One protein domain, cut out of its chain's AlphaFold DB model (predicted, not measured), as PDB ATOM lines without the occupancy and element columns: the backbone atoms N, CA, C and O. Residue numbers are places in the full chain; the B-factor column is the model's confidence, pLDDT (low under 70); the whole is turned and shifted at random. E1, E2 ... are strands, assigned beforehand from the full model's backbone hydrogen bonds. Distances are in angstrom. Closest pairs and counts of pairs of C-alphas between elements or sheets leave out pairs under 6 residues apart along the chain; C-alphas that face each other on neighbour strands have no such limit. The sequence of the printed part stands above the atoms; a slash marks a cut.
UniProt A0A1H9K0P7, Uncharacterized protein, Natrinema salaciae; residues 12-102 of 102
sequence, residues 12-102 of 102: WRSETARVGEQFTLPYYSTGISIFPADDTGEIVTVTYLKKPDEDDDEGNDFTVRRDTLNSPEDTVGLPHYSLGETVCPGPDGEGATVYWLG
ATOM      1  N   TRP A  12      32.532 -24.521 -45.981       86.69
ATOM      2  CA  TRP A  12      32.538 -23.136 -46.426       86.69
ATOM      3  C   TRP A  12      31.152 -22.724 -46.934       86.69
ATOM      4  O   TRP A  12      30.568 -23.416 -47.775       86.69
ATOM      5  N   ARG A  13      30.647 -21.578 -46.470       89.19
ATOM      6  CA  ARG A  13      29.398 -20.960 -46.937       89.19
ATOM      7  C   ARG A  13      29.609 -19.487 -47.278       89.19
ATOM      8  O   ARG A  13      30.510 -18.830 -46.760       89.19
ATOM      9  N   SER A  14      28.782 -18.997 -48.197       91.94
ATOM     10  CA  SER A  14      28.809 -17.623 -48.687       91.94
ATOM     11  C   SER A  14      27.394 -17.191 -49.034       91.94
ATOM     12  O   SER A  14      26.724 -17.868 -49.813       91.94
ATOM     13  N   GLU A  15      26.971 -16.054 -48.501       92.06
ATOM     14  CA  GLU A  15      25.624 -15.514 -48.669       92.06
ATOM     15  C   GLU A  15      25.676 -14.007 -48.895       92.06
ATOM     16  O   GLU A  15      26.589 -13.331 -48.429       92.06
ATOM     17  N   THR A  16      24.703 -13.467 -49.625       94.19
ATOM     18  CA  THR A  16      24.601 -12.024 -49.865       94.19
ATOM     19  C   THR A  16      23.580 -11.401 -48.928       94.19
ATOM     20  O   THR A  16      22.454 -11.888 -48.852       94.19
ATOM     21  N   ALA A  17      23.935 -10.288 -48.295       92.62
ATOM     22  CA  ALA A  17      23.064  -9.526 -47.409       92.62
ATOM     23  C   ALA A  17      23.094  -8.038 -47.775       92.62
ATOM     24  O   ALA A  17      24.093  -7.534 -48.295       92.62
ATOM     25  N   ARG A  18      22.004  -7.320 -47.499       94.50
ATOM     26  CA  ARG A  18      21.974  -5.855 -47.605       94.50
ATOM     27  C   ARG A  18      22.356  -5.223 -46.275       94.50
ATOM     28  O   ARG A  18      21.951  -5.688 -45.211       94.50
ATOM     29  N   VAL A  19      23.106  -4.128 -46.337       92.62
ATOM     30  CA  VAL A  19      23.411  -3.309 -45.161       92.62
ATOM     31  C   VAL A  19      22.103  -2.774 -44.571       92.62
ATOM     32  O   VAL A  19      21.262  -2.225 -45.279       92.62
ATOM     33  N   GLY A  20      21.929  -2.940 -43.261       92.00
ATOM     34  CA  GLY A  20      20.720  -2.554 -42.533       92.00
ATOM     35  C   GLY A  20      19.601  -3.600 -42.528       92.00
ATOM     36  O   GLY A  20      18.632  -3.409 -41.795       92.00
ATOM     37  N   GLU A  21      19.727  -4.695 -43.283       91.38
ATOM     38  CA  GLU A  21      18.798  -5.828 -43.216       91.38
ATOM     39  C   GLU A  21      19.271  -6.893 -42.217       91.38
ATOM     40  O   GLU A  21      20.447  -6.961 -41.840       91.38
ATOM     41  N   GLN A  22      18.314  -7.705 -41.764       89.88
ATOM     42  CA  GLN A  22      18.563  -8.825 -40.864       89.88
ATOM     43  C   GLN A  22      19.232  -9.972 -41.634       89.88
ATOM     44  O   GLN A  22      18.819 -10.313 -42.740       89.88
ATOM     45  N   PHE A  23      20.257 -10.560 -41.030       88.88
ATOM     46  CA  PHE A  23      21.029 -11.682 -41.537       88.88
ATOM     47  C   PHE A  23      21.170 -12.728 -40.428       88.88
ATOM     48  O   PHE A  23      21.672 -12.421 -39.345       88.88
ATOM     49  N   THR A  24      20.729 -13.955 -40.694       89.38
ATOM     50  CA  THR A  24      20.789 -15.058 -39.731       89.38
ATOM     51  C   THR A  24      22.072 -15.848 -39.943       89.38
ATOM     52  O   THR A  24      22.312 -16.381 -41.021       89.38
ATOM     53  N   LEU A  25      22.907 -15.923 -38.909       87.56
ATOM     54  CA  LEU A  25      24.137 -16.707 -38.925       87.56
ATOM     55  C   LEU A  25      23.947 -17.986 -38.088       87.56
ATOM     56  O   LEU A  25      23.598 -17.871 -36.907       87.56
ATOM     57  N   PRO A  26      24.238 -19.188 -38.617       87.31
ATOM     58  CA  PRO A  26      24.122 -20.434 -37.856       87.31
ATOM     59  C   PRO A  26      24.957 -20.426 -36.564       87.31
ATOM     60  O   PRO A  26      26.066 -19.881 -36.549       87.31
ATOM     61  N   TYR A  27      24.460 -21.051 -35.489       81.12
ATOM     62  CA  TYR A  27      24.966 -20.890 -34.111       81.12
ATOM     63  C   TYR A  27      26.475 -21.099 -33.914       81.12
ATOM     64  O   TYR A  27      27.091 -20.378 -33.129       81.12
ATOM     65  N   TYR A  28      27.081 -22.059 -34.613       78.06
ATOM     66  CA  TYR A  28      28.507 -22.395 -34.464       78.06
ATOM     67  C   TYR A  28      29.354 -21.960 -35.657       78.06
ATOM     68  O   TYR A  28      30.404 -22.548 -35.931       78.06
ATOM     69  N   SER A  29      28.894 -20.939 -36.375       83.69
ATOM     70  CA  SER A  29      29.663 -20.351 -37.462       83.69
ATOM     71  C   SER A  29      30.930 -19.679 -36.932       83.69
ATOM     72  O   SER A  29      30.926 -19.017 -35.894       83.69
ATOM     73  N   THR A  30      32.036 -19.846 -37.648       84.69
ATOM     74  CA  THR A  30      33.330 -19.237 -37.315       84.69
ATOM     75  C   THR A  30      34.035 -18.730 -38.570       84.69
ATOM     76  O   THR A  30      33.551 -18.939 -39.680       84.69
ATOM     77  N   GLY A  31      35.167 -18.040 -38.413       84.81
ATOM     78  CA  GLY A  31      35.937 -17.509 -39.543       84.81
ATOM     79  C   GLY A  31      35.118 -16.574 -40.437       84.81
ATOM     80  O   GLY A  31      35.199 -16.675 -41.657       84.81
ATOM     81  N   ILE A  32      34.285 -15.727 -39.827       87.12
ATOM     82  CA  ILE A  32      33.343 -14.864 -40.538       87.12
ATOM     83  C   ILE A  32      34.104 -13.717 -41.203       87.12
ATOM     84  O   ILE A  32      34.931 -13.063 -40.569       87.12
ATOM     85  N   SER A  33      33.792 -13.444 -42.466       88.25
ATOM     86  CA  SER A  33      34.318 -12.299 -43.201       88.25
ATOM     87  C   SER A  33      33.253 -11.697 -44.111       88.25
ATOM     88  O   SER A  33      32.435 -12.423 -44.678       88.25
ATOM     89  N   ILE A  34      33.242 -10.368 -44.225       90.75
ATOM     90  CA  ILE A  34      32.177  -9.596 -44.871       90.75
ATOM     91  C   ILE A  34      32.794  -8.674 -45.920       90.75
ATOM     92  O   ILE A  34      33.497  -7.729 -45.586       90.75
ATOM     93  N   PHE A  35      32.505  -8.897 -47.195       89.12
ATOM     94  CA  PHE A  35      33.067  -8.082 -48.275       89.12
ATOM     95  C   PHE A  35      31.976  -7.370 -49.064       89.12
ATOM     96  O   PHE A  35      30.912  -7.953 -49.256       89.12
ATOM     97  N   PRO A  36      32.206  -6.149 -49.573       89.81
ATOM     98  CA  PRO A  36      31.269  -5.514 -50.490       89.81
ATOM     99  C   PRO A  36      31.068  -6.397 -51.728       89.81
ATOM    100  O   PRO A  36      32.023  -6.916 -52.306       89.81
ATOM    101  N   ALA A  37      29.809  -6.595 -52.111       89.88
ATOM    102  CA  ALA A  37      29.414  -7.325 -53.313       89.88
ATOM    103  C   ALA A  37      29.160  -6.386 -54.504       89.88
ATOM    104  O   ALA A  37      29.005  -6.853 -55.632       89.88
ATOM    105  N   ASP A  38      29.092  -5.076 -54.255       87.62
ATOM    106  CA  ASP A  38      28.875  -4.036 -55.251       87.62
ATOM    107  C   ASP A  38      29.691  -2.766 -54.951       87.62
ATOM    108  O   ASP A  38      30.256  -2.602 -53.870       87.62
ATOM    109  N   ASP A  39      29.733  -1.849 -55.920       83.00
ATOM    110  CA  ASP A  39      30.511  -0.605 -55.821       83.00
ATOM    111  C   ASP A  39      29.900   0.411 -54.842       83.00
ATOM    112  O   ASP A  39      30.560   1.362 -54.425       83.00
ATOM    113  N   THR A  40      28.621   0.241 -54.489       85.19
ATOM    114  CA  THR A  40      27.934   1.122 -53.533       85.19
ATOM    115  C   THR A  40      28.235   0.739 -52.086       85.19
ATOM    116  O   THR A  40      28.100   1.564 -51.179       85.19
ATOM    117  N   GLY A  41      28.630  -0.517 -51.860       84.25
ATOM    118  CA  GLY A  41      28.832  -1.072 -50.536       84.25
ATOM    119  C   GLY A  41      27.534  -1.218 -49.739       84.25
ATOM    120  O   GLY A  41      27.608  -1.290 -48.513       84.25
ATOM    121  N   GLU A  42      26.370  -1.196 -50.397       91.44
ATOM    122  CA  GLU A  42      25.050  -1.446 -49.795       91.44
ATOM    123  C   GLU A  42      24.713  -2.942 -49.786       91.44
ATOM    124  O   GLU A  42      23.882  -3.388 -48.993       91.44
ATOM    125  N   ILE A  43      25.358  -3.728 -50.653       94.25
ATOM    126  CA  ILE A  43      25.253  -5.186 -50.675       94.25
ATOM    127  C   ILE A  43      26.608  -5.762 -50.281       94.25
ATOM    128  O   ILE A  43      27.646  -5.364 -50.808       94.25
ATOM    129  N   VAL A  44      26.602  -6.728 -49.370       92.56
ATOM    130  CA  VAL A  44      27.797  -7.445 -48.929       92.56
ATOM    131  C   VAL A  44      27.645  -8.943 -49.144       92.56
ATOM    132  O   VAL A  44      26.541  -9.480 -49.164       92.56
ATOM    133  N   THR A  45      28.774  -9.625 -49.271       94.12
ATOM    134  CA  THR A  45      28.892 -11.075 -49.187       94.12
ATOM    135  C   THR A  45      29.443 -11.433 -47.813       94.12
ATOM    136  O   THR A  45      30.570 -11.060 -47.484       94.12
ATOM    137  N   VAL A  46      28.660 -12.160 -47.021       91.12
ATOM    138  CA  VAL A  46      29.074 -12.745 -45.746       91.12
ATOM    139  C   VAL A  46      29.549 -14.169 -46.012       91.12
ATOM    140  O   VAL A  46      28.818 -15.001 -46.546       91.12
ATOM    141  N   THR A  47      30.793 -14.445 -45.648       91.12
ATOM    142  CA  THR A  47      31.436 -15.754 -45.769       91.12
ATOM    143  C   THR A  47      31.759 -16.288 -44.389       91.12
ATOM    144  O   THR A  47      32.172 -15.522 -43.522       91.12
ATOM    145  N   TYR A  48      31.535 -17.579 -44.162       89.25
ATOM    146  CA  TYR A  48      31.763 -18.201 -42.861       89.25
ATOM    147  C   TYR A  48      31.969 -19.714 -42.983       89.25
ATOM    148  O   TYR A  48      31.629 -20.351 -43.984       89.25
ATOM    149  N   LEU A  49      32.553 -20.289 -41.934       88.56
ATOM    150  CA  LEU A  49      32.757 -21.720 -41.752       88.56
ATOM    151  C   LEU A  49      31.660 -22.278 -40.847       88.56
ATOM    152  O   LEU A  49      31.511 -21.826 -39.715       88.56
ATOM    153  N   LYS A  50      30.934 -23.287 -41.326       86.62
ATOM    154  CA  LYS A  50      29.816 -23.936 -40.628       86.62
ATOM    155  C   LYS A  50      30.115 -25.415 -40.367       86.62
ATOM    156  O   LYS A  50      30.702 -26.071 -41.219       86.62
ATOM    157  N   LYS A  51      29.677 -25.980 -39.239       82.56
ATOM    158  CA  LYS A  51      29.761 -27.435 -39.004       82.56
ATOM    159  C   LYS A  51      28.755 -28.217 -39.877       82.56
ATOM    160  O   LYS A  51      27.644 -27.735 -40.084       82.56
ATOM    161  N   PRO A  52      29.113 -29.406 -40.398       78.44
ATOM    162  CA  PRO A  52      28.301 -30.145 -41.370       78.44
ATOM    163  C   PRO A  52      26.906 -30.560 -40.893       78.44
ATOM    164  O   PRO A  52      26.012 -30.647 -41.727       78.44
ATOM    165  N   ASP A  53      26.718 -30.772 -39.590       78.81
ATOM    166  CA  ASP A  53      25.454 -31.256 -39.012       78.81
ATOM    167  C   ASP A  53      24.562 -30.143 -38.436       78.81
ATOM    168  O   ASP A  53      23.525 -30.428 -37.844       78.81
ATOM    169  N   GLU A  54      24.960 -28.879 -38.575       74.50
ATOM    170  CA  GLU A  54      24.165 -27.751 -38.087       74.50
ATOM    171  C   GLU A  54      23.042 -27.409 -39.070       74.50
ATOM    172  O   GLU A  54      23.211 -27.547 -40.284       74.50
ATOM    173  N   ASP A  55      21.910 -26.927 -38.562       73.56
ATOM    174  CA  ASP A  55      20.800 -26.471 -39.400       73.56
ATOM    175  C   ASP A  55      21.142 -25.116 -40.051       73.56
ATOM    176  O   ASP A  55      21.917 -24.326 -39.510       73.56
ATOM    177  N   ASP A  56      20.709 -24.895 -41.293       69.31
ATOM    178  CA  ASP A  56      20.860 -23.598 -41.976       69.31
ATOM    179  C   ASP A  56      19.745 -22.625 -41.518       69.31
ATOM    180  O   ASP A  56      19.933 -21.415 -41.600       69.31
ATOM    181  N   ASP A  57      18.631 -23.137 -40.971       69.38
ATOM    182  CA  ASP A  57      17.454 -22.345 -40.581       69.38
ATOM    183  C   ASP A  57      17.452 -21.899 -39.100       69.38
ATOM    184  O   ASP A  57      16.616 -21.088 -38.692       69.38
ATOM    185  N   GLU A  58      18.383 -22.400 -38.280       77.38
ATOM    186  CA  GLU A  58      18.539 -22.011 -36.872       77.38
ATOM    187  C   GLU A  58      19.849 -21.248 -36.641       77.38
ATOM    188  O   GLU A  58      20.946 -21.716 -36.961       77.38
ATOM    189  N   GLY A  59      19.756 -20.065 -36.032       83.56
ATOM    190  CA  GLY A  59      20.926 -19.229 -35.817       83.56
ATOM    191  C   GLY A  59      20.681 -17.994 -34.967       83.56
ATOM    192  O   GLY A  59      19.636 -17.814 -34.340       83.56
ATOM    193  N   ASN A  60      21.697 -17.142 -34.935       85.38
ATOM    194  CA  ASN A  60      21.616 -15.822 -34.338       85.38
ATOM    195  C   ASN A  60      21.323 -14.799 -35.430       85.38
ATOM    196  O   ASN A  60      22.021 -14.747 -36.445       85.38
ATOM    197  N   ASP A  61      20.329 -13.959 -35.183       88.69
ATOM    198  CA  ASP A  61      20.016 -12.857 -36.071       88.69
ATOM    199  C   ASP A  61      20.895 -11.647 -35.771       88.69
ATOM    200  O   ASP A  61      20.944 -11.155 -34.643       88.69
ATOM    201  N   PHE A  62      21.524 -11.130 -36.816       88.19
ATOM    202  CA  PHE A  62      22.325  -9.918 -36.781       88.19
ATOM    203  C   PHE A  62      21.810  -8.918 -37.804       88.19
ATOM    204  O   PHE A  62      21.145  -9.273 -38.770       88.19
ATOM    205  N   THR A  63      22.148  -7.650 -37.626       90.75
ATOM    206  CA  THR A  63      22.024  -6.644 -38.683       90.75
ATOM    207  C   THR A  63      23.403  -6.362 -39.252       90.75
ATOM    208  O   THR A  63      24.328  -6.059 -38.497       90.75
ATOM    209  N   VAL A  64      23.557  -6.399 -40.576       90.56
ATOM    210  CA  VAL A  64      24.809  -5.947 -41.201       90.56
ATOM    211  C   VAL A  64      24.905  -4.430 -41.075       90.56
ATOM    212  O   VAL A  64      24.011  -3.694 -41.495       90.56
ATOM    213  N   ARG A  65      26.010  -3.949 -40.515       90.56
ATOM    214  CA  ARG A  65      26.302  -2.529 -40.314       90.56
ATOM    215  C   ARG A  65      27.508  -2.112 -41.143       90.56
ATOM    216  O   ARG A  65      28.361  -2.934 -41.479       90.56
ATOM    217  N   ARG A  66      27.547  -0.823 -41.477       89.50
ATOM    218  CA  ARG A  66      28.612  -0.187 -42.253       89.50
ATOM    219  C   ARG A  66      29.015   1.120 -41.589       89.50
ATOM    220  O   ARG A  66      28.157   1.973 -41.368       89.50
ATOM    221  N   ASP A  67      30.313   1.296 -41.390       88.50
ATOM    222  CA  ASP A  67      30.934   2.534 -40.926       88.50
ATOM    223  C   ASP A  67      32.096   2.938 -41.843       88.50
ATOM    224  O   ASP A  67      32.537   2.171 -42.701       88.50
ATOM    225  N   THR A  68      32.579   4.173 -41.703       85.31
ATOM    226  CA  THR A  68      33.700   4.706 -42.493       85.31
ATOM    227  C   THR A  68      34.784   5.247 -41.573       85.31
ATOM    228  O   THR A  68      34.514   6.077 -40.708       85.31
ATOM    229  N   LEU A  69      36.009   4.783 -41.795       83.06
ATOM    230  CA  LEU A  69      37.244   5.292 -41.216       83.06
ATOM    231  C   LEU A  69      37.854   6.286 -42.206       83.06
ATOM    232  O   LEU A  69      38.289   5.891 -43.284       83.06
ATOM    233  N   ASN A  70      37.884   7.567 -41.863       80.88
ATOM    234  CA  ASN A  70      38.451   8.639 -42.690       80.88
ATOM    235  C   ASN A  70      39.887   8.999 -42.270       80.88
ATOM    236  O   ASN A  70      40.554   9.800 -42.918       80.88
ATOM    237  N   SER A  71      40.366   8.433 -41.163       72.44
ATOM    238  CA  SER A  71      41.711   8.633 -40.630       72.44
ATOM    239  C   SER A  71      42.210   7.345 -39.971       72.44
ATOM    240  O   SER A  71      41.404   6.602 -39.413       72.44
ATOM    241  N   PRO A  72      43.528   7.068 -39.955       65.31
ATOM    242  CA  PRO A  72      44.096   5.980 -39.152       65.31
ATOM    243  C   PRO A  72      43.849   6.130 -37.640       65.31
ATOM    244  O   PRO A  72      44.015   5.162 -36.904       65.31
ATOM    245  N   GLU A  73      43.476   7.325 -37.172       67.75
ATOM    246  CA  GLU A  73      43.080   7.579 -35.780       67.75
ATOM    247  C   GLU A  73      41.567   7.426 -35.546       67.75
ATOM    248  O   GLU A  73      41.124   7.421 -34.394       67.75
ATOM    249  N   ASP A  74      40.766   7.289 -36.612       71.50
ATOM    250  CA  ASP A  74      39.332   7.070 -36.464       71.50
ATOM    251  C   ASP A  74      39.092   5.717 -35.794       71.50
ATOM    252  O   ASP A  74      39.707   4.700 -36.114       71.50
ATOM    253  N   THR A  75      38.179   5.711 -34.829       68.00
ATOM    254  CA  THR A  75      37.784   4.501 -34.111       68.00
ATOM    255  C   THR A  75      36.297   4.279 -34.337       68.00
ATOM    256  O   THR A  75      35.478   5.117 -33.958       68.00
ATOM    257  N   VAL A  76      35.934   3.156 -34.953       68.31
ATOM    258  CA  VAL A  76      34.530   2.741 -35.059       68.31
ATOM    259  C   VAL A  76      34.129   2.065 -33.751       68.31
ATOM    260  O   VAL A  76      34.804   1.155 -33.271       68.31
ATOM    261  N   GLY A  77      33.037   2.537 -33.149       64.88
ATOM    262  CA  GLY A  77      32.470   1.954 -31.937       64.88
ATOM    263  C   GLY A  77      31.781   0.626 -32.233       64.88
ATOM    264  O   GLY A  77      30.567   0.591 -32.408       64.88
ATOM    265  N   LEU A  78      32.552  -0.459 -32.287       68.12
ATOM    266  CA  LEU A  78      32.023  -1.805 -32.489       68.12
ATOM    267  C   LEU A  78      31.328  -2.297 -31.207       68.12
ATOM    268  O   LEU A  78      31.862  -2.112 -30.105       68.12
ATOM    269  N   PRO A  79      30.155  -2.943 -31.297       65.56
ATOM    270  CA  PRO A  79      29.550  -3.567 -30.136       65.56
ATOM    271  C   PRO A  79      30.445  -4.678 -29.594       65.56
ATOM    272  O   PRO A  79      31.141  -5.366 -30.338       65.56
ATOM    273  N   HIS A  80      30.347  -4.914 -28.283       56.84
ATOM    274  CA  HIS A  80      31.103  -5.951 -27.567       56.84
ATOM    275  C   HIS A  80      30.970  -7.369 -28.150       56.84
ATOM    276  O   HIS A  80      31.777  -8.230 -27.816       56.84
ATOM    277  N   TYR A  81      29.961  -7.615 -28.985       57.22
ATOM    278  CA  TYR A  81      29.666  -8.918 -29.573       57.22
ATOM    279  C   TYR A  81      29.773  -8.922 -31.096       57.22
ATOM    280  O   TYR A  81      29.144  -9.757 -31.735       57.22
ATOM    281  N   SER A  82      30.524  -8.001 -31.704       61.41
ATOM    282  CA  SER A  82      30.728  -8.085 -33.147       61.41
ATOM    283  C   SER A  82      31.518  -9.353 -33.492       61.41
ATOM    284  O   SER A  82      32.644  -9.538 -33.031       61.41
ATOM    285  N   LEU A  83      30.898 -10.257 -34.254       64.50
ATOM    286  CA  LEU A  83      31.457 -11.580 -34.571       64.50
ATOM    287  C   LEU A  83      32.143 -11.653 -35.943       64.50
ATOM    288  O   LEU A  83      32.774 -12.659 -36.251       64.50
ATOM    289  N   GLY A  84      32.063 -10.607 -36.759       64.38
ATOM    290  CA  GLY A  84      32.695 -10.578 -38.073       64.38
ATOM    291  C   GLY A  84      32.981  -9.148 -38.468       64.38
ATOM    292  O   GLY A  84      32.055  -8.437 -38.828       64.38
ATOM    293  N   GLU A  85      34.237  -8.731 -38.366       72.50
ATOM    294  CA  GLU A  85      34.707  -7.447 -38.879       72.50
ATOM    295  C   GLU A  85      35.421  -7.689 -40.202       72.50
ATOM    296  O   GLU A  85      36.172  -8.656 -40.365       72.50
ATOM    297  N   THR A  86      35.224  -6.803 -41.167       75.31
ATOM    298  CA  THR A  86      36.116  -6.731 -42.318       75.31
ATOM    299  C   THR A  86      36.294  -5.282 -42.740       75.31
ATOM    300  O   THR A  86      35.329  -4.527 -42.874       75.31
ATOM    301  N   VAL A  87      37.554  -4.904 -42.940       77.62
ATOM    302  CA  VAL A  87      37.964  -3.561 -43.346       77.62
ATOM    303  C   VAL A  87      38.328  -3.590 -44.825       77.62
ATOM    304  O   VAL A  87      39.208  -4.343 -45.241       77.62
ATOM    305  N   CYS A  88      37.659  -2.755 -45.613       74.44
ATOM    306  CA  CYS A  88      37.907  -2.588 -47.040       74.44
ATOM    307  C   CYS A  88      38.434  -1.169 -47.298       74.44
ATOM    308  O   CYS A  88      37.680  -0.209 -47.133       74.44
ATOM    309  N   PRO A  89      39.710  -0.991 -47.682       71.06
ATOM    310  CA  PRO A  89      40.222   0.326 -48.041       71.06
ATOM    311  C   PRO A  89      39.548   0.837 -49.322       71.06
ATOM    312  O   PRO A  89      39.299   0.068 -50.252       71.06
ATOM    313  N   GLY A  90      39.274   2.139 -49.376       69.25
ATOM    314  CA  GLY A  90      38.803   2.808 -50.582       69.25
ATOM    315  C   GLY A  90      39.884   2.843 -51.675       69.25
ATOM    316  O   GLY A  90      41.078   2.788 -51.362       69.25
ATOM    317  N   PRO A  91      39.492   2.962 -52.956       68.19
ATOM    318  CA  PRO A  91      40.405   2.872 -54.101       68.19
ATOM    319  C   PRO A  91      41.513   3.935 -54.093       68.19
ATOM    320  O   PRO A  91      42.629   3.655 -54.530       68.19
ATOM    321  N   ASP A  92      41.229   5.119 -53.548       72.12
ATOM    322  CA  ASP A  92      42.141   6.267 -53.544       72.12
ATOM    323  C   ASP A  92      42.872   6.465 -52.203       72.12
ATOM    324  O   ASP A  92      43.613   7.430 -52.023       72.12
ATOM    325  N   GLY A  93      42.682   5.552 -51.241       64.00
ATOM    326  CA  GLY A  93      43.329   5.622 -49.927       64.00
ATOM    327  C   GLY A  93      42.827   6.749 -49.015       64.00
ATOM    328  O   GLY A  93      43.433   6.992 -47.975       64.00
ATOM    329  N   GLU A  94      41.731   7.423 -49.379       68.25
ATOM    330  CA  GLU A  94      41.130   8.518 -48.598       68.25
ATOM    331  C   GLU A  94      40.368   8.031 -47.352       68.25
ATOM    332  O   GLU A  94      40.136   8.804 -46.427       68.25
ATOM    333  N   GLY A  95      40.012   6.745 -47.299       76.19
ATOM    334  CA  GLY A  95      39.338   6.132 -46.159       76.19
ATOM    335  C   GLY A  95      39.185   4.622 -46.316       76.19
ATOM    336  O   GLY A  95      39.523   4.055 -47.356       76.19
ATOM    337  N   ALA A  96      38.680   3.960 -45.281       83.31
ATOM    338  CA  ALA A  96      38.330   2.547 -45.302       83.31
ATOM    339  C   ALA A  96      36.891   2.352 -44.825       83.31
ATOM    340  O   ALA A  96      36.450   2.954 -43.847       83.31
ATOM    341  N   THR A  97      36.152   1.491 -45.508       86.50
ATOM    342  CA  THR A  97      34.814   1.085 -45.096       86.50
ATOM    343  C   THR A  97      34.919  -0.154 -44.221       86.50
ATOM    344  O   THR A  97      35.621  -1.106 -44.561       86.50
ATOM    345  N   VAL A  98      34.224  -0.140 -43.088       87.88
ATOM    346  CA  VAL A  98      34.189  -1.258 -42.142       87.88
ATOM    347  C   VAL A  98      32.799  -1.858 -42.153       87.88
ATOM    348  O   VAL A  98      31.812  -1.135 -42.007       87.88
ATOM    349  N   TYR A  99      32.730  -3.177 -42.298       88.94
ATOM    350  CA  TYR A  99      31.492  -3.940 -42.214       88.94
ATOM    351  C   TYR A  99      31.506  -4.835 -40.987       88.94
ATOM    352  O   TYR A  99      32.534  -5.448 -40.685       88.94
ATOM    353  N   TRP A 100      30.366  -4.919 -40.302       88.88
ATOM    354  CA  TRP A 100      30.245  -5.744 -39.107       88.88
ATOM    355  C   TRP A 100      28.838  -6.298 -38.855       88.88
ATOM    356  O   TRP A 100      27.844  -5.712 -39.283       88.88
ATOM    357  N   LEU A 101      28.759  -7.440 -38.160       87.94
ATOM    358  CA  LEU A 101      27.502  -8.015 -37.654       87.94
ATOM    359  C   LEU A 101      27.152  -7.406 -36.294       87.94
ATOM    360  O   LEU A 101      27.980  -7.452 -35.375       87.94
ATOM    361  N   GLY A 102      25.952  -6.832 -36.190       80.06
ATOM    362  CA  GLY A 102      25.508  -5.999 -35.072       80.06
ATOM    363  C   GLY A 102      24.132  -6.267 -34.517       80.06
ATOM    364  O   GLY A 102      23.330  -6.929 -35.210       80.06
TER     365      GLY A 102
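What this domain is: This is residues 12 to 102 of the 102 residues of an uncharacterized protein of Natrinema salaciae (UniProt A0A1H9K0P7). Two antiparallel sheets lie partly face to face with their strands crossed, a sandwich of a curled four-stranded sheet, E2 E5 E7 E6, and a strongly twisted three-stranded sheet, E1 E4 E3. The long strand E5 runs through the larger sheet, beside E2 with its first part and beside E7 with its last, and a wide loop, residues 70 to 84, leads from its end back to E6. The printed part has 91 residues with seven named strands, E1 to E7 in that order along the chain, and no named helix; the class is all strand. It is compact, with a radius of gyration of the C-alphas of 13.5 A, yet elongated in outline, 44 by 27 by 20 A.

How they stand to each other: In the larger sheet, E5 (residues 59 to 69) has staggered pairing: residues 59 to 63 pair with the edge strand E2 (residues 22 to 26), and residues 64 to 69 with E7 (residues 96 to 101). N 23 and O 62 are 2.7 A apart, and N 65 and O 100 2.8 A, both within hydrogen-bond range. E7 forms a hairpin with the other edge strand, E6 (residues 85 to 89), where N 88 and O 97 are 2.8 A apart. From edge to edge the way across this sheet turns by 120 degrees, and it is curled like part of a barrel. In the smaller sheet, E4 (residues 43 to 50) is the inner strand, between E1 (residues 12 to 18) and E3 (residues 30 to 36). E4 and E1 are antiparallel at 152 degrees, with N 15 and O 46 2.9 A apart; E3 and E4 form a hairpin, with N 45 and O 35 2.7 A apart. The strands of the two sheets stand at 44 degrees to each other. Between the sheets, the closest C-alphas of E3 and E6 are those of Ile 34 and Thr 86, 5.5 A apart; those of E1 and E2 are Ala 17 and Phe 23, 6.6 A. E1 and E6 are apart.

Where its parts are: E5, 29.9 A long, begins at C-alpha 59 (20.926, -19.229, -35.817). E1 begins at C-alpha 12 (32.538, -23.136, -46.426) and is 20.3 A long; E3 measures 19.1 A and E4 21.8 A. E2 and E6 each measure 13.2 A. E7, 16.9 A, ends at C-alpha 101 (27.502, -8.015, -37.654).

The domain as a whole: The C-alphas farthest apart, of Asp 53 and Glu 94, are 43.8 A apart. The printed part has no cut. The link E5 to E6, 15 residues, is long. The mean pLDDT of the printed part is 81.6; 18 residues are under 70, among them 75 to 84.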